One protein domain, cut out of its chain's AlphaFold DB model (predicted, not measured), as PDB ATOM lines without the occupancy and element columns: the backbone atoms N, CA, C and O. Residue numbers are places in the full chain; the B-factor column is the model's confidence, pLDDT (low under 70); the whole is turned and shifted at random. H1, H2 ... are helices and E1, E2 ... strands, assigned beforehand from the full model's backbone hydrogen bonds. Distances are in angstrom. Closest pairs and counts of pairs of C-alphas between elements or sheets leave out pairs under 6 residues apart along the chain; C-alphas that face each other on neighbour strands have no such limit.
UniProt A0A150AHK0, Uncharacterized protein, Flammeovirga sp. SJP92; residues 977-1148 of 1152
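Overview. This is residues 977 to 1148 of the 1152 residues of an uncharacterized protein of Flammeovirga sp. SJP92 (UniProt A0A150AHK0). A strongly twisted, curled sheet of six strands has helices over one face: the long helix H5 runs along E4 and E5, and H3 lies over E4, meeting H5 at a steep angle. H4 packs on the sheet by E1 and E2, the short H1 packs on H4, and H2 lies off the sheet near H3 and H4. The 172 printed residues, with five named helices and six named strands, run E1 H1 H2 E2 E3 H3 H4 E4 H5 E5 E6; the class is mixed, helices and strands. The sheet's order is E1 E2 E3 E4 E5 E6, parallel and antiparallel mixed. The whole is compact, with a radius of gyration of the C-alphas of 16.4 A and spans of 48 by 40 by 30 A.

Along the chain. Find C-alpha 984 at (-35.474, 23.965, -7.537), where E1, residues 984 to 986, begins. After it come H1, residues 988 to 991, and H2, residues 995 to 1001. E2, residues 1013 to 1019, and E3, residues 1023 to 1034 and 32.9 A long, form a hairpin. Next are H3, residues 1043 to 1057, 20.7 A, and H4, residues 1063 to 1074, 16.5 A. E4, residues 1082 to 1092, spans 29.8 A. Look for H5 from C-alpha 1100 at (-53.306, 38.938, -22.535) to residue 1121, 31.7 A. E5, residues 1134 to 1139, and E6, residues 1145 to 1147, form the last hairpin, ending at C-alpha 1147 (-54.518, 32.227, -8.429).

Arrangement. Begin at E3 and E4, parallel at 17 degrees, with N 1030 and O 1088 2.8 A apart. E4 and E5 are parallel too, with N 1135 and O 1087 2.8 A apart. E2 is antiparallel to E3, N 1013 to O 1029 2.8 A, and E1 to E2, N 1014 to O 985 2.9 A. E6 is antiparallel to E5, N 1146 to O 1138 2.8 A. E3, H3 H4, E4 and E4, H5, E5 are strand-helix-strand units, parallel neighbour strands with helices between, each crossover right-handed. In two layers, helices on one face of a sheet, H3, H4 and H5 share a face. H5's height over the sheet is 8.6 A; the closest C-alphas of H5 and E5 are Ala 1104 and Tyr 1138, 5.4 A. H3 and H5 touch at Ile 1046 and Ile 1115, closest C-alphas 6.3 A, at a steep tilt of 64 degrees. H1 touches H4, closest C-alphas Ile 990 and Asn 1069, 6.0 A. In H2, H3, H4 and H5 every O i to N i+4 pair is within hydrogen-bond range; H1 is too short for one.

Size, cuts and confidence. The C-alphas of Glu 1061 and Gly 1097 are the two farthest apart, 48.4 A. The printed part has no cut; H2 to E2 and H5 to E5 are long links. The mean pLDDT of the printed part is 71.1, with 72 residues under 70, among them residues 999 to 1041.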
ATOM      1  N   LYS A 977     -41.354  34.224  -5.756       73.75
ATOM      2  CA  LYS A 977     -40.412  34.906  -4.852       73.75
ATOM      3  C   LYS A 977     -39.486  33.922  -4.116       73.75
ATOM      4  O   LYS A 977     -39.165  34.134  -2.949       73.75
ATOM      5  N   ILE A 978     -39.073  32.837  -4.782       67.25
ATOM      6  CA  ILE A 978     -38.205  31.805  -4.192       67.25
ATOM      7  C   ILE A 978     -36.818  32.417  -3.949       67.25
ATOM      8  O   ILE A 978     -36.176  32.848  -4.914       67.25
ATOM      9  N   PRO A 979     -36.323  32.447  -2.695       66.94
ATOM     10  CA  PRO A 979     -34.967  32.882  -2.384       66.94
ATOM     11  C   PRO A 979     -33.910  32.156  -3.224       66.94
ATOM     12  O   PRO A 979     -34.021  30.957  -3.487       66.94
ATOM     13  N   LYS A 980     -32.852  32.868  -3.633       66.19
ATOM     14  CA  LYS A 980     -31.792  32.320  -4.508       66.19
ATOM     15  C   LYS A 980     -31.071  31.099  -3.912       66.19
ATOM     16  O   LYS A 980     -30.505  30.320  -4.664       66.19
ATOM     17  N   ASN A 981     -31.113  30.927  -2.591       62.16
ATOM     18  CA  ASN A 981     -30.521  29.810  -1.854       62.16
ATOM     19  C   ASN A 981     -31.440  28.579  -1.698       62.16
ATOM     20  O   ASN A 981     -31.028  27.614  -1.064       62.16
ATOM     21  N   ILE A 982     -32.669  28.600  -2.226       58.88
ATOM     22  CA  ILE A 982     -33.517  27.402  -2.313       58.88
ATOM     23  C   ILE A 982     -33.274  26.721  -3.661       58.88
ATOM     24  O   ILE A 982     -33.372  27.354  -4.714       58.88
ATOM     25  N   GLU A 983     -32.968  25.428  -3.631       61.25
ATOM     26  CA  GLU A 983     -32.807  24.609  -4.829       61.25
ATOM     27  C   GLU A 983     -34.177  24.256  -5.438       61.25
ATOM     28  O   GLU A 983     -35.144  23.976  -4.721       61.25
ATOM     29  N   VAL A 984     -34.269  24.309  -6.769       59.72
ATOM     30  CA  VAL A 984     -35.474  23.965  -7.537       59.72
ATOM     31  C   VAL A 984     -35.116  22.767  -8.402       59.72
ATOM     32  O   VAL A 984     -34.409  22.909  -9.394       59.72
ATOM     33  N   ASN A 985     -35.571  21.581  -8.000       62.41
ATOM     34  CA  ASN A 985     -35.145  20.324  -8.608       62.41
ATOM     35  C   ASN A 985     -36.179  19.808  -9.616       62.41
ATOM     36  O   ASN A 985     -37.385  19.826  -9.365       62.41
ATOM     37  N   ILE A 986     -35.698  19.327 -10.766       60.28
ATOM     38  CA  ILE A 986     -36.531  18.669 -11.779       60.28
ATOM     39  C   ILE A 986     -36.807  17.239 -11.309       60.28
ATOM     40  O   ILE A 986     -35.887  16.451 -11.101       60.28
ATOM     41  N   ILE A 987     -38.083  16.888 -11.166       62.81
ATOM     42  CA  ILE A 987     -38.528  15.617 -10.586       62.81
ATOM     43  C   ILE A 987     -38.651  14.501 -11.635       62.81
ATOM     44  O   ILE A 987     -38.648  13.328 -11.267       62.81
ATOM     45  N   LYS A 988     -38.722  14.816 -12.939       63.78
ATOM     46  CA  LYS A 988     -38.855  13.817 -14.029       63.78
ATOM     47  C   LYS A 988     -37.894  12.607 -13.857       63.78
ATOM     48  O   LYS A 988     -38.398  11.486 -13.784       63.78
ATOM     49  N   PRO A 989     -36.575  12.784 -13.594       63.97
ATOM     50  CA  PRO A 989     -35.636  11.669 -13.379       63.97
ATOM     51  C   PRO A 989     -35.870  10.835 -12.105       63.97
ATOM     52  O   PRO A 989     -35.285   9.765 -11.958       63.97
ATOM     53  N   ILE A 990     -36.668  11.336 -11.159       65.38
ATOM     54  CA  ILE A 990     -37.018  10.679  -9.891       65.38
ATOM     55  C   ILE A 990     -38.247   9.780 -10.094       65.38
ATOM     56  O   ILE A 990     -38.271   8.651  -9.605       65.38
ATOM     57  N   LEU A 991     -39.247  10.255 -10.848       66.25
ATOM     58  CA  LEU A 991     -40.444   9.474 -11.185       66.25
ATOM     59  C   LEU A 991     -40.155   8.373 -12.206       66.25
ATOM     60  O   LEU A 991     -40.655   7.266 -12.040       66.25
ATOM     61  N   ASP A 992     -39.313   8.627 -13.211       66.94
ATOM     62  CA  ASP A 992     -38.954   7.601 -14.204       66.94
ATOM     63  C   ASP A 992     -38.110   6.452 -13.609       66.94
ATOM     64  O   ASP A 992     -38.025   5.369 -14.192       66.94
ATOM     65  N   LYS A 993     -37.537   6.644 -12.410       73.19
ATOM     66  CA  LYS A 993     -36.893   5.584 -11.615       73.19
ATOM     67  C   LYS A 993     -37.865   4.753 -10.776       73.19
ATOM     68  O   LYS A 993     -37.438   3.729 -10.255       73.19
ATOM     69  N   SER A 994     -39.123   5.169 -10.617       75.00
ATOM     70  CA  SER A 994     -40.079   4.442  -9.779       75.00
ATOM     71  C   SER A 994     -40.769   3.319 -10.551       75.00
ATOM     72  O   SER A 994     -41.441   3.561 -11.552       75.00
ATOM     73  N   GLU A 995     -40.647   2.087 -10.060       75.75
ATOM     74  CA  GLU A 995     -41.219   0.899 -10.692       75.75
ATOM     75  C   GLU A 995     -42.741   0.878 -10.548       75.75
ATOM     76  O   GLU A 995     -43.446   0.619 -11.523       75.75
ATOM     77  N   THR A 996     -43.279   1.282  -9.387       71.31
ATOM     78  CA  THR A 996     -44.735   1.456  -9.251       71.31
ATOM     79  C   THR A 996     -45.262   2.500 -10.242       71.31
ATOM     80  O   THR A 996     -46.339   2.336 -10.816       71.31
ATOM     81  N   PHE A 997     -44.487   3.556 -10.502       67.12
ATOM     82  CA  PHE A 997     -44.871   4.593 -11.454       67.12
ATOM     83  C   PHE A 997     -44.783   4.133 -12.922       67.12
ATOM     84  O   PHE A 997     -45.635   4.506 -13.730       67.12
ATOM     85  N   LYS A 998     -43.827   3.260 -13.273       70.81
ATOM     86  CA  LYS A 998     -43.799   2.568 -14.577       70.81
ATOM     87  C   LYS A 998     -44.974   1.605 -14.744       70.81
ATOM     88  O   LYS A 998     -45.599   1.605 -15.798       70.81
ATOM     89  N   ASN A 999     -45.331   0.849 -13.707       68.81
ATOM     90  CA  ASN A 999     -46.463  -0.080 -13.758       68.81
ATOM     91  C   ASN A 999     -47.796   0.656 -13.989       68.81
ATOM     92  O   ASN A 999     -48.660   0.165 -14.711       68.81
ATOM     93  N   LEU A1000     -47.933   1.888 -13.484       62.44
ATOM     94  CA  LEU A1000     -49.069   2.768 -13.790       62.44
ATOM     95  C   LEU A1000     -49.076   3.291 -15.240       62.44
ATOM     96  O   LEU A1000     -50.156   3.508 -15.792       62.44
ATOM     97  N   LYS A1001     -47.914   3.423 -15.901       58.44
ATOM     98  CA  LYS A1001     -47.834   3.675 -17.357       58.44
ATOM     99  C   LYS A1001     -48.300   2.467 -18.192       58.44
ATOM    100  O   LYS A1001     -48.562   2.639 -19.379       58.44
ATOM    101  N   GLY A1002     -48.481   1.277 -17.605       46.94
ATOM    102  CA  GLY A1002     -48.770   0.014 -18.307       46.94
ATOM    103  C   GLY A1002     -50.020  -0.026 -19.204       46.94
ATOM    104  O   GLY A1002     -50.148  -0.949 -19.997       46.94
ATOM    105  N   ASN A1003     -50.914   0.969 -19.122       44.94
ATOM    106  CA  ASN A1003     -52.049   1.157 -20.041       44.94
ATOM    107  C   ASN A1003     -52.117   2.564 -20.680       44.94
ATOM    108  O   ASN A1003     -53.079   2.866 -21.383       44.94
ATOM    109  N   THR A1004     -51.141   3.456 -20.447       41.69
ATOM    110  CA  THR A1004     -51.103   4.793 -21.074       41.69
ATOM    111  C   THR A1004     -49.680   5.173 -21.486       41.69
ATOM    112  O   THR A1004     -48.825   5.466 -20.655       41.69
ATOM    113  N   VAL A1005     -49.425   5.202 -22.798       40.22
ATOM    114  CA  VAL A1005     -48.073   5.410 -23.353       40.22
ATOM    115  C   VAL A1005     -47.541   6.835 -23.111       40.22
ATOM    116  O   VAL A1005     -46.332   7.034 -23.025       40.22
ATOM    117  N   ASN A1006     -48.425   7.817 -22.888       45.69
ATOM    118  CA  ASN A1006     -48.079   9.243 -22.877       45.69
ATOM    119  C   ASN A1006     -48.175   9.896 -21.483       45.69
ATOM    120  O   ASN A1006     -48.896  10.878 -21.294       45.69
ATOM    121  N   PHE A1007     -47.412   9.399 -20.499       44.31
ATOM    122  CA  PHE A1007     -47.051  10.221 -19.333       44.31
ATOM    123  C   PHE A1007     -45.642  10.801 -19.476       44.31
ATOM    124  O   PHE A1007     -44.669  10.282 -18.922       44.31
ATOM    125  N   GLN A1008     -45.572  11.910 -20.211       48.72
ATOM    126  CA  GLN A1008     -44.448  12.840 -20.202       48.72
ATOM    127  C   GLN A1008     -44.852  14.104 -19.425       48.72
ATOM    128  O   GLN A1008     -45.671  14.888 -19.912       48.72
ATOM    129  N   PRO A1009     -44.328  14.309 -18.204       48.94
ATOM    130  CA  PRO A1009     -44.382  15.601 -17.546       48.94
ATOM    131  C   PRO A1009     -43.180  16.428 -18.014       48.94
ATOM    132  O   PRO A1009     -42.052  16.185 -17.583       48.94
ATOM    133  N   ASP A1010     -43.388  17.401 -18.898       44.28
ATOM    134  CA  ASP A1010     -42.277  18.147 -19.519       44.28
ATOM    135  C   ASP A1010     -41.642  19.219 -18.622       44.28
ATOM    136  O   ASP A1010     -40.675  19.874 -19.011       44.28
ATOM    137  N   GLY A1011     -42.125  19.349 -17.383       51.59
ATOM    138  CA  GLY A1011     -41.551  20.244 -16.384       51.59
ATOM    139  C   GLY A1011     -42.067  20.037 -14.961       51.59
ATOM    140  O   GLY A1011     -42.400  21.024 -14.316       51.59
ATOM    141  N   LEU A1012     -42.135  18.799 -14.445       51.47
ATOM    142  CA  LEU A1012     -42.457  18.586 -13.022       51.47
ATOM    143  C   LEU A1012     -41.284  19.075 -12.149       51.47
ATOM    144  O   LEU A1012     -40.288  18.369 -11.996       51.47
ATOM    145  N   PHE A1013     -41.405  20.265 -11.568       53.62
ATOM    146  CA  PHE A1013     -40.460  20.855 -10.618       53.62
ATOM    147  C   PHE A1013     -40.905  20.622  -9.175       53.62
ATOM    148  O   PHE A1013     -42.099  20.608  -8.866       53.62
ATOM    149  N   SER A1014     -39.953  20.529  -8.250       52.56
ATOM    150  CA  SER A1014     -40.201  20.694  -6.816       52.56
ATOM    151  C   SER A1014     -39.547  21.966  -6.308       52.56
ATOM    152  O   SER A1014     -38.403  22.286  -6.627       52.56
ATOM    153  N   SER A1015     -40.283  22.668  -5.451       55.72
ATOM    154  CA  SER A1015     -39.732  23.683  -4.560       55.72
ATOM    155  C   SER A1015     -39.833  23.170  -3.125       55.72
ATOM    156  O   SER A1015     -40.907  22.765  -2.662       55.72
ATOM    157  N   PHE A1016     -38.695  23.161  -2.436       56.34
ATOM    158  CA  PHE A1016     -38.586  22.732  -1.046       56.34
ATOM    159  C   PHE A1016     -38.529  23.956  -0.150       56.34
ATOM    160  O   PHE A1016     -37.628  24.783  -0.269       56.34
ATOM    161  N   ILE A1017     -39.488  24.073   0.766       58.41
ATOM    162  CA  ILE A1017     -39.469  25.115   1.790       58.41
ATOM    163  C   ILE A1017     -39.266  24.415   3.130       58.41
ATOM    164  O   ILE A1017     -40.206  23.896   3.737       58.41
ATOM    165  N   SER A1018     -38.009  24.389   3.576       50.81
ATOM    166  CA  SER A1018     -37.642  23.947   4.923       50.81
ATOM    167  C   SER A1018     -38.183  24.955   5.937       50.81
ATOM    168  O   SER A1018     -37.664  26.064   6.064       50.81
ATOM    169  N   GLY A1019     -39.253  24.592   6.645       54.97
ATOM    170  CA  GLY A1019     -39.805  25.413   7.717       54.97
ATOM    171  C   GLY A1019     -39.041  25.209   9.026       54.97
ATOM    172  O   GLY A1019     -38.818  24.073   9.435       54.97
ATOM    173  N   ASN A1020     -38.735  26.294   9.747       50.62
ATOM    174  CA  ASN A1020     -37.967  26.289  11.008       50.62
ATOM    175  C   ASN A1020     -38.597  25.497  12.188       50.62
ATOM    176  O   ASN A1020     -38.111  25.596  13.312       50.62
ATOM    177  N   LYS A1021     -39.694  24.750  11.982       55.78
ATOM    178  CA  LYS A1021     -40.383  23.940  13.005       55.78
ATOM    179  C   LYS A1021     -40.905  22.613  12.425       55.78
ATOM    180  O   LYS A1021     -42.082  22.495  12.092       55.78
ATOM    181  N   HIS A1022     -40.016  21.619  12.342       51.16
ATOM    182  CA  HIS A1022     -40.296  20.174  12.197       51.16
ATOM    183  C   HIS A1022     -41.188  19.698  11.028       51.16
ATOM    184  O   HIS A1022     -41.715  18.589  11.091       51.16
ATOM    185  N   LYS A1023     -41.401  20.491   9.970       57.66
ATOM    186  CA  LYS A1023     -42.246  20.085   8.830       57.66
ATOM    187  C   LYS A1023     -41.618  20.509   7.508       57.66
ATOM    188  O   LYS A1023     -41.524  21.702   7.221       57.66
ATOM    189  N   ASN A1024     -41.218  19.525   6.706       64.06
ATOM    190  CA  ASN A1024     -40.680  19.743   5.369       64.06
ATOM    191  C   ASN A1024     -41.843  19.907   4.385       64.06
ATOM    192  O   ASN A1024     -42.598  18.967   4.122       64.06
ATOM    193  N   VAL A1025     -42.024  21.121   3.862       62.62
ATOM    194  CA  VAL A1025     -43.120  21.427   2.938       62.62
ATOM    195  C   VAL A1025     -42.623  21.282   1.507       62.62
ATOM    196  O   VAL A1025     -41.694  21.976   1.091       62.62
ATOM    197  N   VAL A1026     -43.272  20.399   0.746       63.25
ATOM    198  CA  VAL A1026     -42.987  20.191  -0.679       63.25
ATOM    199  C   VAL A1026     -44.129  20.769  -1.490       63.25
ATOM    200  O   VAL A1026     -45.279  20.324  -1.400       63.25
ATOM    201  N   SER A1027     -43.800  21.770  -2.302       61.84
ATOM    202  CA  SER A1027     -44.673  22.247  -3.364       61.84
ATOM    203  C   SER A1027     -44.185  21.666  -4.681       61.84
ATOM    204  O   SER A1027     -43.096  21.998  -5.150       61.84
ATOM    205  N   PHE A1028     -45.011  20.808  -5.272       62.06
ATOM    206  CA  PHE A1028     -44.830  20.362  -6.645       62.06
ATOM    207  C   PHE A1028     -45.360  21.474  -7.558       62.06
ATOM    208  O   PHE A1028     -46.435  22.029  -7.331       62.06
ATOM    209  N   LEU A1029     -44.603  21.817  -8.582       58.59
ATOM    210  CA  LEU A1029     -44.975  22.751  -9.631       58.59
ATOM    211  C   LEU A1029     -44.976  21.934 -10.917       58.59
ATOM    212  O   LEU A1029     -43.935  21.434 -11.321       58.59
ATOM    213  N   ILE A1030     -46.157  21.703 -11.488       57.16
ATOM    214  CA  ILE A1030     -46.311  20.701 -12.544       57.16
ATOM    215  C   ILE A1030     -45.812  21.205 -13.888       57.16
ATOM    216  O   ILE A1030     -45.165  20.454 -14.610       57.16
ATOM    217  N   GLU A1031     -46.171  22.437 -14.239       62.06
ATOM    218  CA  GLU A1031     -45.894  23.001 -15.555       62.06
ATOM    219  C   GLU A1031     -46.037  24.525 -15.542       62.06
ATOM    220  O   GLU A1031     -46.943  25.089 -14.918       62.06
ATOM    221  N   VAL A1032     -45.172  25.182 -16.316       53.78
ATOM    222  CA  VAL A1032     -45.350  26.563 -16.771       53.78
ATOM    223  C   VAL A1032     -45.606  26.501 -18.272       53.78
ATOM    224  O   VAL A1032     -44.685  26.236 -19.039       53.78
ATOM    225  N   LYS A1033     -46.855  26.719 -18.695       58.84
ATOM    226  CA  LYS A1033     -47.237  26.737 -20.113       58.84
ATOM    227  C   LYS A1033     -47.305  28.171 -20.615       58.84
ATOM    228  O   LYS A1033     -48.229  28.904 -20.256       58.84
ATOM    229  N   ALA A1034     -46.356  28.552 -21.468       46.31
ATOM    230  CA  ALA A1034     -46.504  29.731 -22.311       46.31
ATOM    231  C   ALA A1034     -47.258  29.387 -23.601       46.31
ATOM    232  O   ALA A1034     -47.192  28.268 -24.093       46.31
ATOM    233  N   GLY A1035     -48.020  30.348 -24.109       47.34
ATOM    234  CA  GLY A1035     -48.593  30.353 -25.449       47.34
ATOM    235  C   GLY A1035     -49.841  29.517 -25.715       47.34
ATOM    236  O   GLY A1035     -50.423  29.643 -26.790       47.34
ATOM    237  N   TYR A1036     -50.359  28.757 -24.756       53.12
ATOM    238  CA  TYR A1036     -51.564  27.949 -24.977       53.12
ATOM    239  C   TYR A1036     -52.873  28.690 -24.649       53.12
ATOM    240  O   TYR A1036     -53.466  28.470 -23.591       53.12
ATOM    241  N   THR A1037     -53.410  29.447 -25.614       46.59
ATOM    242  CA  THR A1037     -54.777  30.035 -25.574       46.59
ATOM    243  C   THR A1037     -55.874  29.004 -25.271       46.59
ATOM    244  O   THR A1037     -56.910  29.313 -24.673       46.59
ATOM    245  N   ASN A1038     -55.641  27.750 -25.666       52.06
ATOM    246  CA  ASN A1038     -56.594  26.647 -25.576       52.06
ATOM    247  C   ASN A1038     -56.394  25.739 -24.350       52.06
ATOM    248  O   ASN A1038     -57.004  24.670 -24.296       52.06
ATOM    249  N   GLY A1039     -55.576  26.113 -23.355       53.25
ATOM    250  CA  GLY A1039     -55.401  25.312 -22.129       53.25
ATOM    251  C   GLY A1039     -55.053  23.846 -22.435       53.25
ATOM    252  O   GLY A1039     -55.758  22.928 -22.005       53.25
ATOM    253  N   GLY A1040     -54.057  23.647 -23.306       57.62
ATOM    254  CA  GLY A1040     -53.707  22.369 -23.934       57.62
ATOM    255  C   GLY A1040     -52.973  21.409 -22.999       57.62
ATOM    256  O   GLY A1040     -51.788  21.143 -23.178       57.62
ATOM    257  N   ILE A1041     -53.662  20.902 -21.980       64.12
ATOM    258  CA  ILE A1041     -53.217  19.749 -21.188       64.12
ATOM    259  C   ILE A1041     -54.073  18.550 -21.621       64.12
ATOM    260  O   ILE A1041     -55.304  18.668 -21.732       64.12
ATOM    261  N   SER A1042     -53.442  17.413 -21.927       71.25
ATOM    262  CA  SER A1042     -54.176  16.215 -22.353       71.25
ATOM    263  C   SER A1042     -54.980  15.624 -21.187       71.25
ATOM    264  O   SER A1042     -54.663  15.846 -20.017       71.25
ATOM    265  N   GLU A1043     -56.053  14.885 -21.486       74.44
ATOM    266  CA  GLU A1043     -56.808  14.196 -20.424       74.44
ATOM    267  C   GLU A1043     -55.935  13.174 -19.708       74.44
ATOM    268  O   GLU A1043     -55.940  13.124 -18.486       74.44
ATOM    269  N   THR A1044     -55.114  12.440 -20.457       72.88
ATOM    270  CA  THR A1044     -54.155  11.461 -19.938       72.88
ATOM    271  C   THR A1044     -53.151  12.087 -18.969       72.88
ATOM    272  O   THR A1044     -52.898  11.519 -17.909       72.88
ATOM    273  N   GLN A1045     -52.616  13.277 -19.274       71.06
ATOM    274  CA  GLN A1045     -51.753  14.019 -18.347       71.06
ATOM    275  C   GLN A1045     -52.505  14.326 -17.044       71.06
ATOM    276  O   GLN A1045     -52.044  13.950 -15.967       71.06
ATOM    277  N   ILE A1046     -53.691  14.939 -17.134       75.94
ATOM    278  CA  ILE A1046     -54.512  15.301 -15.967       75.94
ATOM    279  C   ILE A1046     -54.910  14.068 -15.140       75.94
ATOM    280  O   ILE A1046     -54.755  14.084 -13.920       75.94
ATOM    281  N   GLU A1047     -55.380  12.995 -15.785       79.75
ATOM    282  CA  GLU A1047     -55.725  11.726 -15.137       79.75
ATOM    283  C   GLU A1047     -54.535  11.176 -14.347       79.75
ATOM    284  O   GLU A1047     -54.690  10.835 -13.175       79.75
ATOM    285  N   ASN A1048     -53.342  11.163 -14.941       76.31
ATOM    286  CA  ASN A1048     -52.139  10.641 -14.301       76.31
ATOM    287  C   ASN A1048     -51.634  11.534 -13.151       76.31
ATOM    288  O   ASN A1048     -51.209  11.009 -12.120       76.31
ATOM    289  N   TYR A1049     -51.756  12.863 -13.243       77.06
ATOM    290  CA  TYR A1049     -51.472  13.754 -12.109       77.06
ATOM    291  C   TYR A1049     -52.480  13.579 -10.961       77.06
ATOM    292  O   TYR A1049     -52.097  13.594  -9.791       77.06
ATOM    293  N   ILE A1050     -53.760  13.357 -11.274       82.75
ATOM    294  CA  ILE A1050     -54.805  13.069 -10.282       82.75
ATOM    295  C   ILE A1050     -54.581  11.702  -9.625       82.75
ATOM    296  O   ILE A1050     -54.759  11.581  -8.415       82.75
ATOM    297  N   ILE A1051     -54.137  10.694 -10.381       81.38
ATOM    298  CA  ILE A1051     -53.742   9.379  -9.853       81.38
ATOM    299  C   ILE A1051     -52.534   9.516  -8.918       81.38
ATOM    300  O   ILE A1051     -52.592   9.025  -7.791       81.38
ATOM    301  N   LEU A1052     -51.485  10.242  -9.325       80.62
ATOM    302  CA  LEU A1052     -50.308  10.510  -8.491       80.62
ATOM    303  C   LEU A1052     -50.686  11.225  -7.181       80.62
ATOM    304  O   LEU A1052     -50.237  10.828  -6.106       80.62
ATOM    305  N   LEU A1053     -51.561  12.235  -7.247       80.62
ATOM    306  CA  LEU A1053     -52.114  12.894  -6.060       80.62
ATOM    307  C   LEU A1053     -52.907  11.931  -5.177       80.62
ATOM    308  O   LEU A1053     -52.699  11.910  -3.967       80.62
ATOM    309  N   ASP A1054     -53.798  11.126  -5.755       82.69
ATOM    310  CA  ASP A1054     -54.623  10.178  -5.007       82.69
ATOM    311  C   ASP A1054     -53.775   9.115  -4.297       82.69
ATOM    312  O   ASP A1054     -54.052   8.771  -3.147       82.69
ATOM    313  N   MET A1055     -52.704   8.641  -4.944       82.44
ATOM    314  CA  MET A1055     -51.720   7.746  -4.337       82.44
ATOM    315  C   MET A1055     -51.008   8.394  -3.155       82.44
ATOM    316  O   MET A1055     -50.944   7.788  -2.085       82.44
ATOM    317  N   ILE A1056     -50.509   9.622  -3.338       79.44
ATOM    318  CA  ILE A1056     -49.805  10.378  -2.297       79.44
ATOM    319  C   ILE A1056     -50.717  10.627  -1.089       79.44
ATOM    320  O   ILE A1056     -50.335  10.391   0.056       79.44
ATOM    321  N   LEU A1057     -51.952  11.063  -1.338       79.50
ATOM    322  CA  LEU A1057     -52.889  11.479  -0.296       79.50
ATOM    323  C   LEU A1057     -53.510  10.304   0.457       79.50
ATOM    324  O   LEU A1057     -53.657  10.374   1.677       79.50
ATOM    325  N   LYS A1058     -53.859   9.218  -0.243       83.19
ATOM    326  CA  LYS A1058     -54.407   7.998   0.374       83.19
ATOM    327  C   LYS A1058     -53.320   7.014   0.820       83.19
ATOM    328  O   LYS A1058     -53.659   5.927   1.275       83.19
ATOM    329  N   LYS A1059     -52.036   7.379   0.694       84.56
ATOM    330  CA  LYS A1059     -50.863   6.540   0.999       84.56
ATOM    331  C   LYS A1059     -50.939   5.143   0.358       84.56
ATOM    332  O   LYS A1059     -50.631   4.145   1.009       84.56
ATOM    333  N   LYS A1060     -51.386   5.075  -0.901       83.25
ATOM    334  CA  LYS A1060     -51.525   3.811  -1.648       83.25
ATOM    335  C   LYS A1060     -50.162   3.164  -1.914       83.25
ATOM    336  O   LYS A1060     -49.112   3.788  -1.752       83.25
ATOM    337  N   GLU A1061     -50.199   1.910  -2.350       79.00
ATOM    338  CA  GLU A1061     -49.032   1.164  -2.820       79.00
ATOM    339  C   GLU A1061     -48.202   1.993  -3.825       79.00
ATOM    340  O   GLU A1061     -48.751   2.749  -4.628       79.00
ATOM    341  N   GLY A1062     -46.872   1.953  -3.688       76.62
ATOM    342  CA  GLY A1062     -45.929   2.834  -4.396       76.62
ATOM    343  C   GLY A1062     -45.652   4.203  -3.763       76.62
ATOM    344  O   GLY A1062     -44.606   4.789  -4.033       76.62
ATOM    345  N   TYR A1063     -46.502   4.732  -2.873       82.50
ATOM    346  CA  TYR A1063     -46.275   6.067  -2.292       82.50
ATOM    347  C   TYR A1063     -44.939   6.186  -1.535       82.50
ATOM    348  O   TYR A1063     -44.203   7.158  -1.712       82.50
ATOM    349  N   LYS A1064     -44.604   5.179  -0.715       83.44
ATOM    350  CA  LYS A1064     -43.338   5.142   0.039       83.44
ATOM    351  C   LYS A1064     -42.111   5.120  -0.880       83.44
ATOM    352  O   LYS A1064     -41.097   5.717  -0.544       83.44
ATOM    353  N   GLU A1065     -42.220   4.471  -2.035       84.69
ATOM    354  CA  GLU A1065     -41.164   4.380  -3.047       84.69
ATOM    355  C   GLU A1065     -40.896   5.757  -3.681       84.69
ATOM    356  O   GLU A1065     -39.766   6.243  -3.670       84.69
ATOM    357  N   ILE A1066     -41.959   6.443  -4.120       79.62
ATOM    358  CA  ILE A1066     -41.894   7.805  -4.677       79.62
ATOM    359  C   ILE A1066     -41.286   8.783  -3.659       79.62
ATOM    360  O   ILE A1066     -40.408   9.575  -4.007       79.62
ATOM    361  N   LEU A1067     -41.702   8.710  -2.390       79.25
ATOM    362  CA  LEU A1067     -41.132   9.538  -1.326       79.25
ATOM    363  C   LEU A1067     -39.673   9.201  -0.994       79.25
ATOM    364  O   LEU A1067     -38.904  10.115  -0.705       79.25
ATOM    365  N   SER A1068     -39.282   7.926  -1.036       81.06
ATOM    366  CA  SER A1068     -37.894   7.496  -0.820       81.06
ATOM    367  C   SER A1068     -36.971   8.039  -1.914       81.06
ATOM    368  O   SER A1068     -35.902   8.585  -1.625       81.06
ATOM    369  N   ASN A1069     -37.421   7.993  -3.169       80.56
ATOM    370  CA  ASN A1069     -36.683   8.547  -4.303       80.56
ATOM    371  C   ASN A1069     -36.569  10.083  -4.202       80.56
ATOM    372  O   ASN A1069     -35.487  10.635  -4.415       80.56
ATOM    373  N   LEU A1070     -37.644  10.774  -3.791       72.94
ATOM    374  CA  LEU A1070     -37.621  12.216  -3.503       72.94
ATOM    375  C   LEU A1070     -36.659  12.558  -2.354       72.94
ATOM    376  O   LEU A1070     -35.806  13.426  -2.520       72.94
ATOM    377  N   SER A1071     -36.735  11.856  -1.223       76.94
ATOM    378  CA  SER A1071     -35.821  12.004  -0.079       76.94
ATOM    379  C   SER A1071     -34.354  11.843  -0.493       76.94
ATOM    380  O   SER A1071     -33.542  12.736  -0.247       76.94
ATOM    381  N   SER A1072     -34.040  10.769  -1.222       77.81
ATOM    382  CA  SER A1072     -32.683  10.451  -1.684       77.81
ATOM    383  C   SER A1072     -32.099  11.531  -2.599       77.81
ATOM    384  O   SER A1072     -30.921  11.855  -2.502       77.81
ATOM    385  N   SER A1073     -32.926  12.117  -3.471       68.88
ATOM    386  CA  SER A1073     -32.514  13.188  -4.394       68.88
ATOM    387  C   SER A1073     -32.430  14.588  -3.774       68.88
ATOM    388  O   SER A1073     -31.875  15.486  -4.395       68.88
ATOM    389  N   THR A1074     -32.989  14.791  -2.576       66.69
ATOM    390  CA  THR A1074     -33.131  16.117  -1.936       66.69
ATOM    391  C   THR A1074     -32.389  16.228  -0.604       66.69
ATOM    392  O   THR A1074     -32.353  17.297  -0.000       66.69
ATOM    393  N   GLY A1075     -31.825  15.121  -0.110       73.50
ATOM    394  CA  GLY A1075     -31.128  15.040   1.176       73.50
ATOM    395  C   GLY A1075     -32.041  15.058   2.411       73.50
ATOM    396  O   GLY A1075     -31.545  15.055   3.540       73.50
ATOM    397  N   ILE A1076     -33.367  15.069   2.236       68.69
ATOM    398  CA  ILE A1076     -34.336  15.192   3.335       68.69
ATOM    399  C   ILE A1076     -34.529  13.831   4.013       68.69
ATOM    400  O   ILE A1076     -35.170  12.941   3.460       68.69
ATOM    401  N   LYS A1077     -33.993  13.669   5.231       73.75
ATOM    402  CA  LYS A1077     -33.968  12.378   5.952       73.75
ATOM    403  C   LYS A1077     -35.316  11.921   6.522       73.75
ATOM    404  O   LYS A1077     -35.542  10.723   6.632       73.75
ATOM    405  N   ASP A1078     -36.191  12.849   6.910       76.75
ATOM    406  CA  ASP A1078     -37.491  12.524   7.513       76.75
ATOM    407  C   ASP A1078     -38.601  12.551   6.456       76.75
ATOM    408  O   ASP A1078     -39.187  13.595   6.153       76.75
ATOM    409  N   ILE A1079     -38.883  11.370   5.912       67.50
ATOM    410  CA  ILE A1079     -39.922  11.138   4.907       67.50
ATOM    411  C   ILE A1079     -41.342  11.344   5.469       67.50
ATOM    412  O   ILE A1079     -42.243  11.745   4.731       67.50
ATOM    413  N   GLU A1080     -41.574  11.095   6.761       72.12
ATOM    414  CA  GLU A1080     -42.914  11.208   7.353       72.12
ATOM    415  C   GLU A1080     -43.301  12.665   7.639       72.12
ATOM    416  O   GLU A1080     -44.488  13.005   7.635       72.12
ATOM    417  N   SER A1081     -42.309  13.552   7.778       69.81
ATOM    418  CA  SER A1081     -42.505  15.004   7.879       69.81
ATOM    419  C   SER A1081     -43.011  15.679   6.595       69.81
ATOM    420  O   SER A1081     -43.347  16.870   6.636       69.81
ATOM    421  N   PHE A1082     -43.053  14.968   5.459       69.12
ATOM    422  CA  PHE A1082     -43.400  15.559   4.170       69.12
ATOM    423  C   PHE A1082     -44.862  15.995   4.089       69.12
ATOM    424  O   PHE A1082     -45.797  15.192   4.094       69.12
ATOM    425  N   ILE A1083     -45.055  17.300   3.904       70.19
ATOM    426  CA  ILE A1083     -46.364  17.884   3.639       70.19
ATOM    427  C   ILE A1083     -46.452  18.312   2.177       70.19
ATOM    428  O   ILE A1083     -45.885  19.331   1.779       70.19
ATOM    429  N   LEU A1084     -47.249  17.570   1.401       71.31
ATOM    430  CA  LEU A1084     -47.702  17.986   0.076       71.31
ATOM    431  C   LEU A1084     -48.543  19.267   0.206       71.31
ATOM    432  O   LEU A1084     -49.660  19.257   0.731       71.31
ATOM    433  N   ASN A1085     -48.015  20.384  -0.284       70.25
ATOM    434  CA  ASN A1085     -48.699  21.680  -0.269       70.25
ATOM    435  C   ASN A1085     -49.693  21.856  -1.438       70.25
ATOM    436  O   ASN A1085     -50.404  22.857  -1.508       70.25
ATOM    437  N   GLY A1086     -49.728  20.886  -2.352       72.12
ATOM    438  CA  GLY A1086     -50.461  20.928  -3.611       72.12
ATOM    439  C   GLY A1086     -49.533  21.080  -4.817       72.12
ATOM    440  O   GLY A1086     -48.309  21.179  -4.678       72.12
ATOM    441  N   MET A1087     -50.157  21.073  -5.989       78.75
ATOM    442  CA  MET A1087     -49.553  21.065  -7.314       78.75
ATOM    443  C   MET A1087     -49.947  22.324  -8.086       78.75
ATOM    444  O   MET A1087     -51.134  22.575  -8.259       78.75
ATOM    445  N   ASP A1088     -48.980  23.120  -8.536       78.00
ATOM    446  CA  ASP A1088     -49.251  24.344  -9.302       78.00
ATOM    447  C   ASP A1088     -49.222  24.125 -10.826       78.00
ATOM    448  O   ASP A1088     -48.287  23.517 -11.342       78.00
ATOM    449  N   TYR A1089     -50.185  24.708 -11.543       78.81
ATOM    450  CA  TYR A1089     -50.135  24.956 -12.993       78.81
ATOM    451  C   TYR A1089     -50.095  26.455 -13.262       78.81
ATOM    452  O   TYR A1089     -50.845  27.196 -12.623       78.81
ATOM    453  N   ILE A1090     -49.280  26.904 -14.218       77.31
ATOM    454  CA  ILE A1090     -49.216  28.320 -14.608       77.31
ATOM    455  C   ILE A1090     -49.475  28.492 -16.101       77.31
ATOM    456  O   ILE A1090     -48.782  27.894 -16.923       77.31
ATOM    457  N   PHE A1091     -50.416  29.375 -16.426       78.38
ATOM    458  CA  PHE A1091     -50.708  29.825 -17.783       78.38
ATOM    459  C   PHE A1091     -50.103  31.205 -18.056       78.38
ATOM    460  O   PHE A1091     -50.285  32.151 -17.288       78.38
ATOM    461  N   ILE A1092     -49.380  31.315 -19.168       71.62
ATOM    462  CA  ILE A1092     -48.771  32.549 -19.662       71.62
ATOM    463  C   ILE A1092     -49.200  32.707 -21.123       71.62
ATOM    464  O   ILE A1092     -48.937  31.840 -21.947       71.62
ATOM    465  N   GLU A1093     -49.889  33.788 -21.461       69.62
ATOM    466  CA  GLU A1093     -50.438  33.977 -22.809       69.62
ATOM    467  C   GLU A1093     -49.364  34.374 -23.843       69.62
ATOM    468  O   GLU A1093     -48.463  35.152 -23.516       69.62
ATOM    469  N   HIS A1094     -49.475  33.893 -25.097       57.94
ATOM    470  CA  HIS A1094     -48.571  34.330 -26.178       57.94
ATOM    471  C   HIS A1094     -48.948  35.689 -26.771       57.94
ATOM    472  O   HIS A1094     -48.076  36.417 -27.209       57.94
ATOM    473  N   LYS A1095     -50.214  36.105 -26.806       57.84
ATOM    474  CA  LYS A1095     -50.550  37.418 -27.379       57.84
ATOM    475  C   LYS A1095     -50.220  38.569 -26.420       57.84
ATOM    476  O   LYS A1095     -50.143  38.413 -25.198       57.84
ATOM    477  N   VAL A1096     -49.988  39.748 -26.993       48.81
ATOM    478  CA  VAL A1096     -49.748  41.012 -26.275       48.81
ATOM    479  C   VAL A1096     -50.901  41.978 -26.524       48.81
ATOM    480  O   VAL A1096     -51.467  42.014 -27.614       48.81
ATOM    481  N   GLY A1097     -51.240  42.774 -25.511       59.59
ATOM    482  CA  GLY A1097     -52.350  43.731 -25.532       59.59
ATOM    483  C   GLY A1097     -53.193  43.641 -24.258       59.59
ATOM    484  O   GLY A1097     -52.948  42.777 -23.424       59.59
ATOM    485  N   LYS A1098     -54.216  44.499 -24.130       63.62
ATOM    486  CA  LYS A1098     -55.136  44.589 -22.967       63.62
ATOM    487  C   LYS A1098     -56.068  43.368 -22.761       63.62
ATOM    488  O   LYS A1098     -57.134  43.520 -22.179       63.62
ATOM    489  N   LYS A1099     -55.736  42.219 -23.348       72.44
ATOM    490  CA  LYS A1099     -56.484  40.951 -23.278       72.44
ATOM    491  C   LYS A1099     -55.553  39.763 -22.999       72.44
ATOM    492  O   LYS A1099     -55.967  38.614 -23.111       72.44
ATOM    493  N   ALA A1100     -54.273  40.009 -22.726       67.75
ATOM    494  CA  ALA A1100     -53.306  38.938 -22.535       67.75
ATOM    495  C   ALA A1100     -53.546  38.213 -21.202       67.75
ATOM    496  O   ALA A1100     -53.494  36.985 -21.142       67.75
ATOM    497  N   GLY A1101     -53.869  38.976 -20.158       74.19
ATOM    498  CA  GLY A1101     -54.286  38.452 -18.864       74.19
ATOM    499  C   GLY A1101     -55.649  37.784 -18.916       74.19
ATOM    500  O   GLY A1101     -55.798  36.701 -18.361       74.19
ATOM    501  N   ASP A1102     -56.607  38.363 -19.645       79.69
ATOM    502  CA  ASP A1102     -57.896  37.716 -19.916       79.69
ATOM    503  C   ASP A1102     -57.707  36.354 -20.603       79.69
ATOM    504  O   ASP A1102     -58.237  35.352 -20.132       79.69
ATOM    505  N   ASN A1103     -56.894  36.268 -21.663       78.00
ATOM    506  CA  ASN A1103     -56.597  35.002 -22.341       78.00
ATOM    507  C   ASN A1103     -55.909  33.985 -21.416       78.00
ATOM    508  O   ASN A1103     -56.268  32.808 -21.435       78.00
ATOM    509  N   ALA A1104     -54.957  34.420 -20.584       77.81
ATOM    510  CA  ALA A1104     -54.292  33.552 -19.613       77.81
ATOM    511  C   ALA A1104     -55.249  33.087 -18.497       77.81
ATOM    512  O   ALA A1104     -55.186  31.929 -18.077       77.81
ATOM    513  N   ARG A1105     -56.174  33.951 -18.053       86.62
ATOM    514  CA  ARG A1105     -57.247  33.611 -17.108       86.62
ATOM    515  C   ARG A1105     -58.187  32.579 -17.708       86.62
ATOM    516  O   ARG A1105     -58.426  31.558 -17.080       86.62
ATOM    517  N   MET A1106     -58.641  32.813 -18.934       82.50
ATOM    518  CA  MET A1106     -59.462  31.887 -19.710       82.50
ATOM    519  C   MET A1106     -58.735  30.540 -19.886       82.50
ATOM    520  O   MET A1106     -59.311  29.486 -19.649       82.50
ATOM    521  N   ALA A1107     -57.433  30.533 -20.203       80.50
ATOM    522  CA  ALA A1107     -56.607  29.317 -20.240       80.50
ATOM    523  C   ALA A1107     -56.594  28.548 -18.899       80.50
ATOM    524  O   ALA A1107     -56.730  27.321 -18.899       80.50
ATOM    525  N   ALA A1108     -56.492  29.264 -17.775       84.50
ATOM    526  CA  ALA A1108     -56.565  28.704 -16.426       84.50
ATOM    527  C   ALA A1108     -57.967  28.186 -16.045       84.50
ATOM    528  O   ALA A1108     -58.069  27.125 -15.434       84.50
ATOM    529  N   GLU A1109     -59.029  28.884 -16.440       88.06
ATOM    530  CA  GLU A1109     -60.441  28.530 -16.230       88.06
ATOM    531  C   GLU A1109     -60.779  27.189 -16.901       88.06
ATOM    532  O   GLU A1109     -61.163  26.217 -16.245       88.06
ATOM    533  N   LYS A1110     -60.426  27.059 -18.184       84.25
ATOM    534  CA  LYS A1110     -60.536  25.815 -18.967       84.25
ATOM    535  C   LYS A1110     -59.772  24.645 -18.354       84.25
ATOM    536  O   LYS A1110     -60.185  23.489 -18.460       84.25
ATOM    537  N   ALA A1111     -58.598  24.922 -17.790       82.88
ATOM    538  CA  ALA A1111     -57.800  23.911 -17.111       82.88
ATOM    539  C   ALA A1111     -58.429  23.524 -15.767       82.88
ATOM    540  O   ALA A1111     -58.389  22.350 -15.410       82.88
ATOM    541  N   TYR A1112     -59.054  24.470 -15.061       89.31
ATOM    542  CA  TYR A1112     -59.803  24.217 -13.833       89.31
ATOM    543  C   TYR A1112     -60.965  23.260 -14.077       89.31
ATOM    544  O   TYR A1112     -61.006  22.214 -13.433       89.31
ATOM    545  N   GLN A1113     -61.840  23.552 -15.045       88.44
ATOM    546  CA  GLN A1113     -62.962  22.672 -15.401       88.44
ATOM    547  C   GLN A1113     -62.473  21.274 -15.779       88.44
ATOM    548  O   GLN A1113     -62.881  20.285 -15.174       88.44
ATOM    549  N   LYS A1114     -61.508  21.185 -16.705       87.31
ATOM    550  CA  LYS A1114     -60.985  19.899 -17.180       87.31
ATOM    551  C   LYS A1114     -60.349  19.066 -16.058       87.31
ATOM    552  O   LYS A1114     -60.474  17.843 -16.046       87.31
ATOM    553  N   ILE A1115     -59.683  19.715 -15.104       85.38
ATOM    554  CA  ILE A1115     -59.118  19.054 -13.923       85.38
ATOM    555  C   ILE A1115     -60.217  18.641 -12.936       85.38
ATOM    556  O   ILE A1115     -60.137  17.541 -12.392       85.38
ATOM    557  N   ASP A1116     -61.254  19.455 -12.736       89.81
ATOM    558  CA  ASP A1116     -62.372  19.150 -11.837       89.81
ATOM    559  C   ASP A1116     -63.225  17.983 -12.359       89.81
ATOM    560  O   ASP A1116     -63.544  17.061 -11.612       89.81
ATOM    561  N   ASP A1117     -63.532  17.958 -13.656       89.31
ATOM    562  CA  ASP A1117     -64.334  16.905 -14.288       89.31
ATOM    563  C   ASP A1117     -63.625  15.553 -14.288       89.31
ATOM    564  O   ASP A1117     -64.218  14.528 -13.932       89.31
ATOM    565  N   ILE A1118     -62.323  15.543 -14.573       86.88
ATOM    566  CA  ILE A1118     -61.521  14.329 -14.450       86.88
ATOM    567  C   ILE A1118     -61.397  13.910 -12.976       86.88
ATOM    568  O   ILE A1118     -61.503  12.721 -12.663       86.88
ATOM    569  N   ALA A1119     -61.243  14.854 -12.045       87.12
ATOM    570  CA  ALA A1119     -61.181  14.553 -10.619       87.12
ATOM    571  C   ALA A1119     -62.499  13.951 -10.097       87.12
ATOM    572  O   ALA A1119     -62.472  12.929  -9.405       87.12
ATOM    573  N   LYS A1120     -63.656  14.485 -10.518       90.25
ATOM    574  CA  LYS A1120     -64.992  13.907 -10.286       90.25
ATOM    575  C   LYS A1120     -65.095  12.491 -10.864       90.25
ATOM    576  O   LYS A1120     -65.434  11.567 -10.123       90.25
ATOM    577  N   LYS A1121     -64.730  12.289 -12.140       89.75
ATOM    578  CA  LYS A1121     -64.725  10.982 -12.837       89.75
ATOM    579  C   LYS A1121     -63.876   9.937 -12.097       89.75
ATOM    580  O   LYS A1121     -64.300   8.793 -11.946       89.75
ATOM    581  N   LYS A1122     -62.709  10.332 -11.576       86.06
ATOM    582  CA  LYS A1122     -61.806   9.478 -10.774       86.06
ATOM    583  C   LYS A1122     -62.164   9.416  -9.277       86.06
ATOM    584  O   LYS A1122     -61.509   8.691  -8.532       86.06
ATOM    585  N   LYS A1123     -63.200  10.135  -8.821       91.25
ATOM    586  CA  LYS A1123     -63.637  10.245  -7.412       91.25
ATOM    587  C   LYS A1123     -62.531  10.747  -6.462       91.25
ATOM    588  O   LYS A1123     -62.408  10.288  -5.322       91.25
ATOM    589  N   VAL A1124     -61.735  11.711  -6.924       85.50
ATOM    590  CA  VAL A1124     -60.664  12.384  -6.169       85.50
ATOM    591  C   VAL A1124     -61.074  13.838  -5.927       85.50
ATOM    592  O   VAL A1124     -61.458  14.537  -6.854       85.50
ATOM    593  N   LYS A1125     -61.003  14.329  -4.686       87.94
ATOM    594  CA  LYS A1125     -61.315  15.738  -4.377       87.94
ATOM    595  C   LYS A1125     -60.050  16.585  -4.485       87.94
ATOM    596  O   LYS A1125     -59.315  16.676  -3.509       87.94
ATOM    597  N   VAL A1126     -59.789  17.195  -5.644       86.06
ATOM    598  CA  VAL A1126     -58.577  18.020  -5.854       86.06
ATOM    599  C   VAL A1126     -58.751  19.493  -5.467       86.06
ATOM    600  O   VAL A1126     -57.798  20.113  -4.997       86.06
ATOM    601  N   PHE A1127     -59.961  20.048  -5.568       85.75
ATOM    602  CA  PHE A1127     -60.261  21.425  -5.165       85.75
ATOM    603  C   PHE A1127     -60.985  21.453  -3.811       85.75
ATOM    604  O   PHE A1127     -62.208  21.374  -3.721       85.75
ATOM    605  N   VAL A1128     -60.219  21.539  -2.720       83.62
ATOM    606  CA  VAL A1128     -60.759  21.678  -1.356       83.62
ATOM    607  C   VAL A1128     -60.739  23.154  -0.957       83.62
ATOM    608  O   VAL A1128     -59.681  23.776  -1.007       83.62
ATOM    609  N   LYS A1129     -61.883  23.697  -0.508       78.19
ATOM    610  CA  LYS A1129     -62.132  25.142  -0.275       78.19
ATOM    611  C   LYS A1129     -61.007  25.901   0.450       78.19
ATOM    612  O   LYS A1129     -60.716  27.036   0.094       78.19
ATOM    613  N   ASN A1130     -60.351  25.263   1.423       78.62
ATOM    614  CA  ASN A1130     -59.292  25.879   2.237       78.62
ATOM    615  C   ASN A1130     -57.871  25.389   1.891       78.62
ATOM    616  O   ASN A1130     -56.901  25.882   2.463       78.62
ATOM    617  N   ARG A1131     -57.732  24.387   1.010       81.38
ATOM    618  CA  ARG A1131     -56.446  23.774   0.643       81.38
ATOM    619  C   ARG A1131     -56.542  23.009  -0.689       81.38
ATOM    620  O   ARG A1131     -56.562  21.777  -0.683       81.38
ATOM    621  N   PRO A1132     -56.622  23.710  -1.830       83.25
ATOM    622  CA  PRO A1132     -56.607  23.075  -3.143       83.25
ATOM    623  C   PRO A1132     -55.314  22.274  -3.354       83.25
ATOM    624  O   PRO A1132     -54.208  22.781  -3.164       83.25
ATOM    625  N   LEU A1133     -55.473  21.008  -3.736       83.06
ATOM    626  CA  LEU A1133     -54.393  20.064  -4.029       83.06
ATOM    627  C   LEU A1133     -53.855  20.248  -5.443       83.06
ATOM    628  O   LEU A1133     -52.686  19.969  -5.677       83.06
ATOM    629  N   ILE A1134     -54.680  20.772  -6.350       85.56
ATOM    630  CA  ILE A1134     -54.234  21.390  -7.594       85.56
ATOM    631  C   ILE A1134     -54.587  22.874  -7.521       85.56
ATOM    632  O   ILE A1134     -55.718  23.242  -7.223       85.56
ATOM    633  N   ARG A1135     -53.601  23.727  -7.772       87.56
ATOM    634  CA  ARG A1135     -53.688  25.182  -7.790       87.56
ATOM    635  C   ARG A1135     -53.425  25.630  -9.215       87.56
ATOM    636  O   ARG A1135     -52.394  25.291  -9.788       87.56
ATOM    637  N   ILE A1136     -54.343  26.389  -9.789       87.88
ATOM    638  CA  ILE A1136     -54.201  26.860 -11.164       87.88
ATOM    639  C   ILE A1136     -53.991  28.358 -11.122       87.88
ATOM    640  O   ILE A1136     -54.674  29.068 -10.389       87.88
ATOM    641  N   LYS A1137     -52.986  28.827 -11.847       87.50
ATOM    642  CA  LYS A1137     -52.531  30.208 -11.829       87.50
ATOM    643  C   LYS A1137     -52.360  30.716 -13.246       87.50
ATOM    644  O   LYS A1137     -52.134  29.942 -14.172       87.50
ATOM    645  N   TYR A1138     -52.425  32.026 -13.398       87.62
ATOM    646  CA  TYR A1138     -52.189  32.698 -14.666       87.62
ATOM    647  C   TYR A1138     -51.433  34.004 -14.438       87.62
ATOM    648  O   TYR A1138     -51.463  34.555 -13.335       87.62
ATOM    649  N   LEU A1139     -50.740  34.487 -15.466       81.19
ATOM    650  CA  LEU A1139     -50.252  35.862 -15.493       81.19
ATOM    651  C   LEU A1139     -51.342  36.791 -16.022       81.19
ATOM    652  O   LEU A1139     -51.816  36.592 -17.137       81.19
ATOM    653  N   ASP A1140     -51.725  37.797 -15.238       81.88
ATOM    654  CA  ASP A1140     -52.648  38.845 -15.684       81.88
ATOM    655  C   ASP A1140     -51.983  39.861 -16.643       81.88
ATOM    656  O   ASP A1140     -50.792  39.769 -16.960       81.88
ATOM    657  N   ASP A1141     -52.744  40.856 -17.116       77.75
ATOM    658  CA  ASP A1141     -52.250  41.891 -18.041       77.75
ATOM    659  C   ASP A1141     -51.131  42.760 -17.440       77.75
ATOM    660  O   ASP A1141     -50.408  43.428 -18.177       77.75
ATOM    661  N   GLN A1142     -50.963  42.742 -16.113       77.06
ATOM    662  CA  GLN A1142     -49.900  43.440 -15.385       77.06
ATOM    663  C   GLN A1142     -48.681  42.537 -15.116       77.06
ATOM    664  O   GLN A1142     -47.738  42.959 -14.443       77.06
ATOM    665  N   GLY A1143     -48.686  41.294 -15.613       70.56
ATOM    666  CA  GLY A1143     -47.636  40.311 -15.350       70.56
ATOM    667  C   GLY A1143     -47.623  39.795 -13.908       70.56
ATOM    668  O   GLY A1143     -46.603  39.265 -13.461       70.56
ATOM    669  N   GLN A1144     -48.723  39.937 -13.161       79.06
ATOM    670  CA  GLN A1144     -48.837  39.399 -11.806       79.06
ATOM    671  C   GLN A1144     -49.413  37.983 -11.832       79.06
ATOM    672  O   GLN A1144     -50.340  37.677 -12.582       79.06
ATOM    673  N   LEU A1145     -48.858  37.106 -10.992       82.00
ATOM    674  CA  LEU A1145     -49.309  35.723 -10.868       82.00
ATOM    675  C   LEU A1145     -50.576  35.649 -10.013       82.00
ATOM    676  O   LEU A1145     -50.507  35.657  -8.782       82.00
ATOM    677  N   GLN A1146     -51.722  35.526 -10.670       88.06
ATOM    678  CA  GLN A1146     -53.010  35.350 -10.017       88.06
ATOM    679  C   GLN A1146     -53.305  33.867  -9.795       88.06
ATOM    680  O   GLN A1146     -53.036  33.029 -10.654       88.06
ATOM    681  N   LEU A1147     -53.891  33.532  -8.644       89.75
ATOM    682  CA  LEU A1147     -54.518  32.227  -8.429       89.75
ATOM    683  C   LEU A1147     -55.911  32.266  -9.056       89.75
ATOM    684  O   LEU A1147     -56.747  33.060  -8.625       89.75
ATOM    685  N   PHE A1148     -56.171  31.389 -10.024       89.81
ATOM    686  CA  PHE A1148     -57.519  31.160 -10.511       89.81
ATOM    687  C   PHE A1148     -58.370  30.617  -9.362       89.81
ATOM    688  O   PHE A1148     -58.099  29.555  -8.796       89.81
TER     689      PHE A1148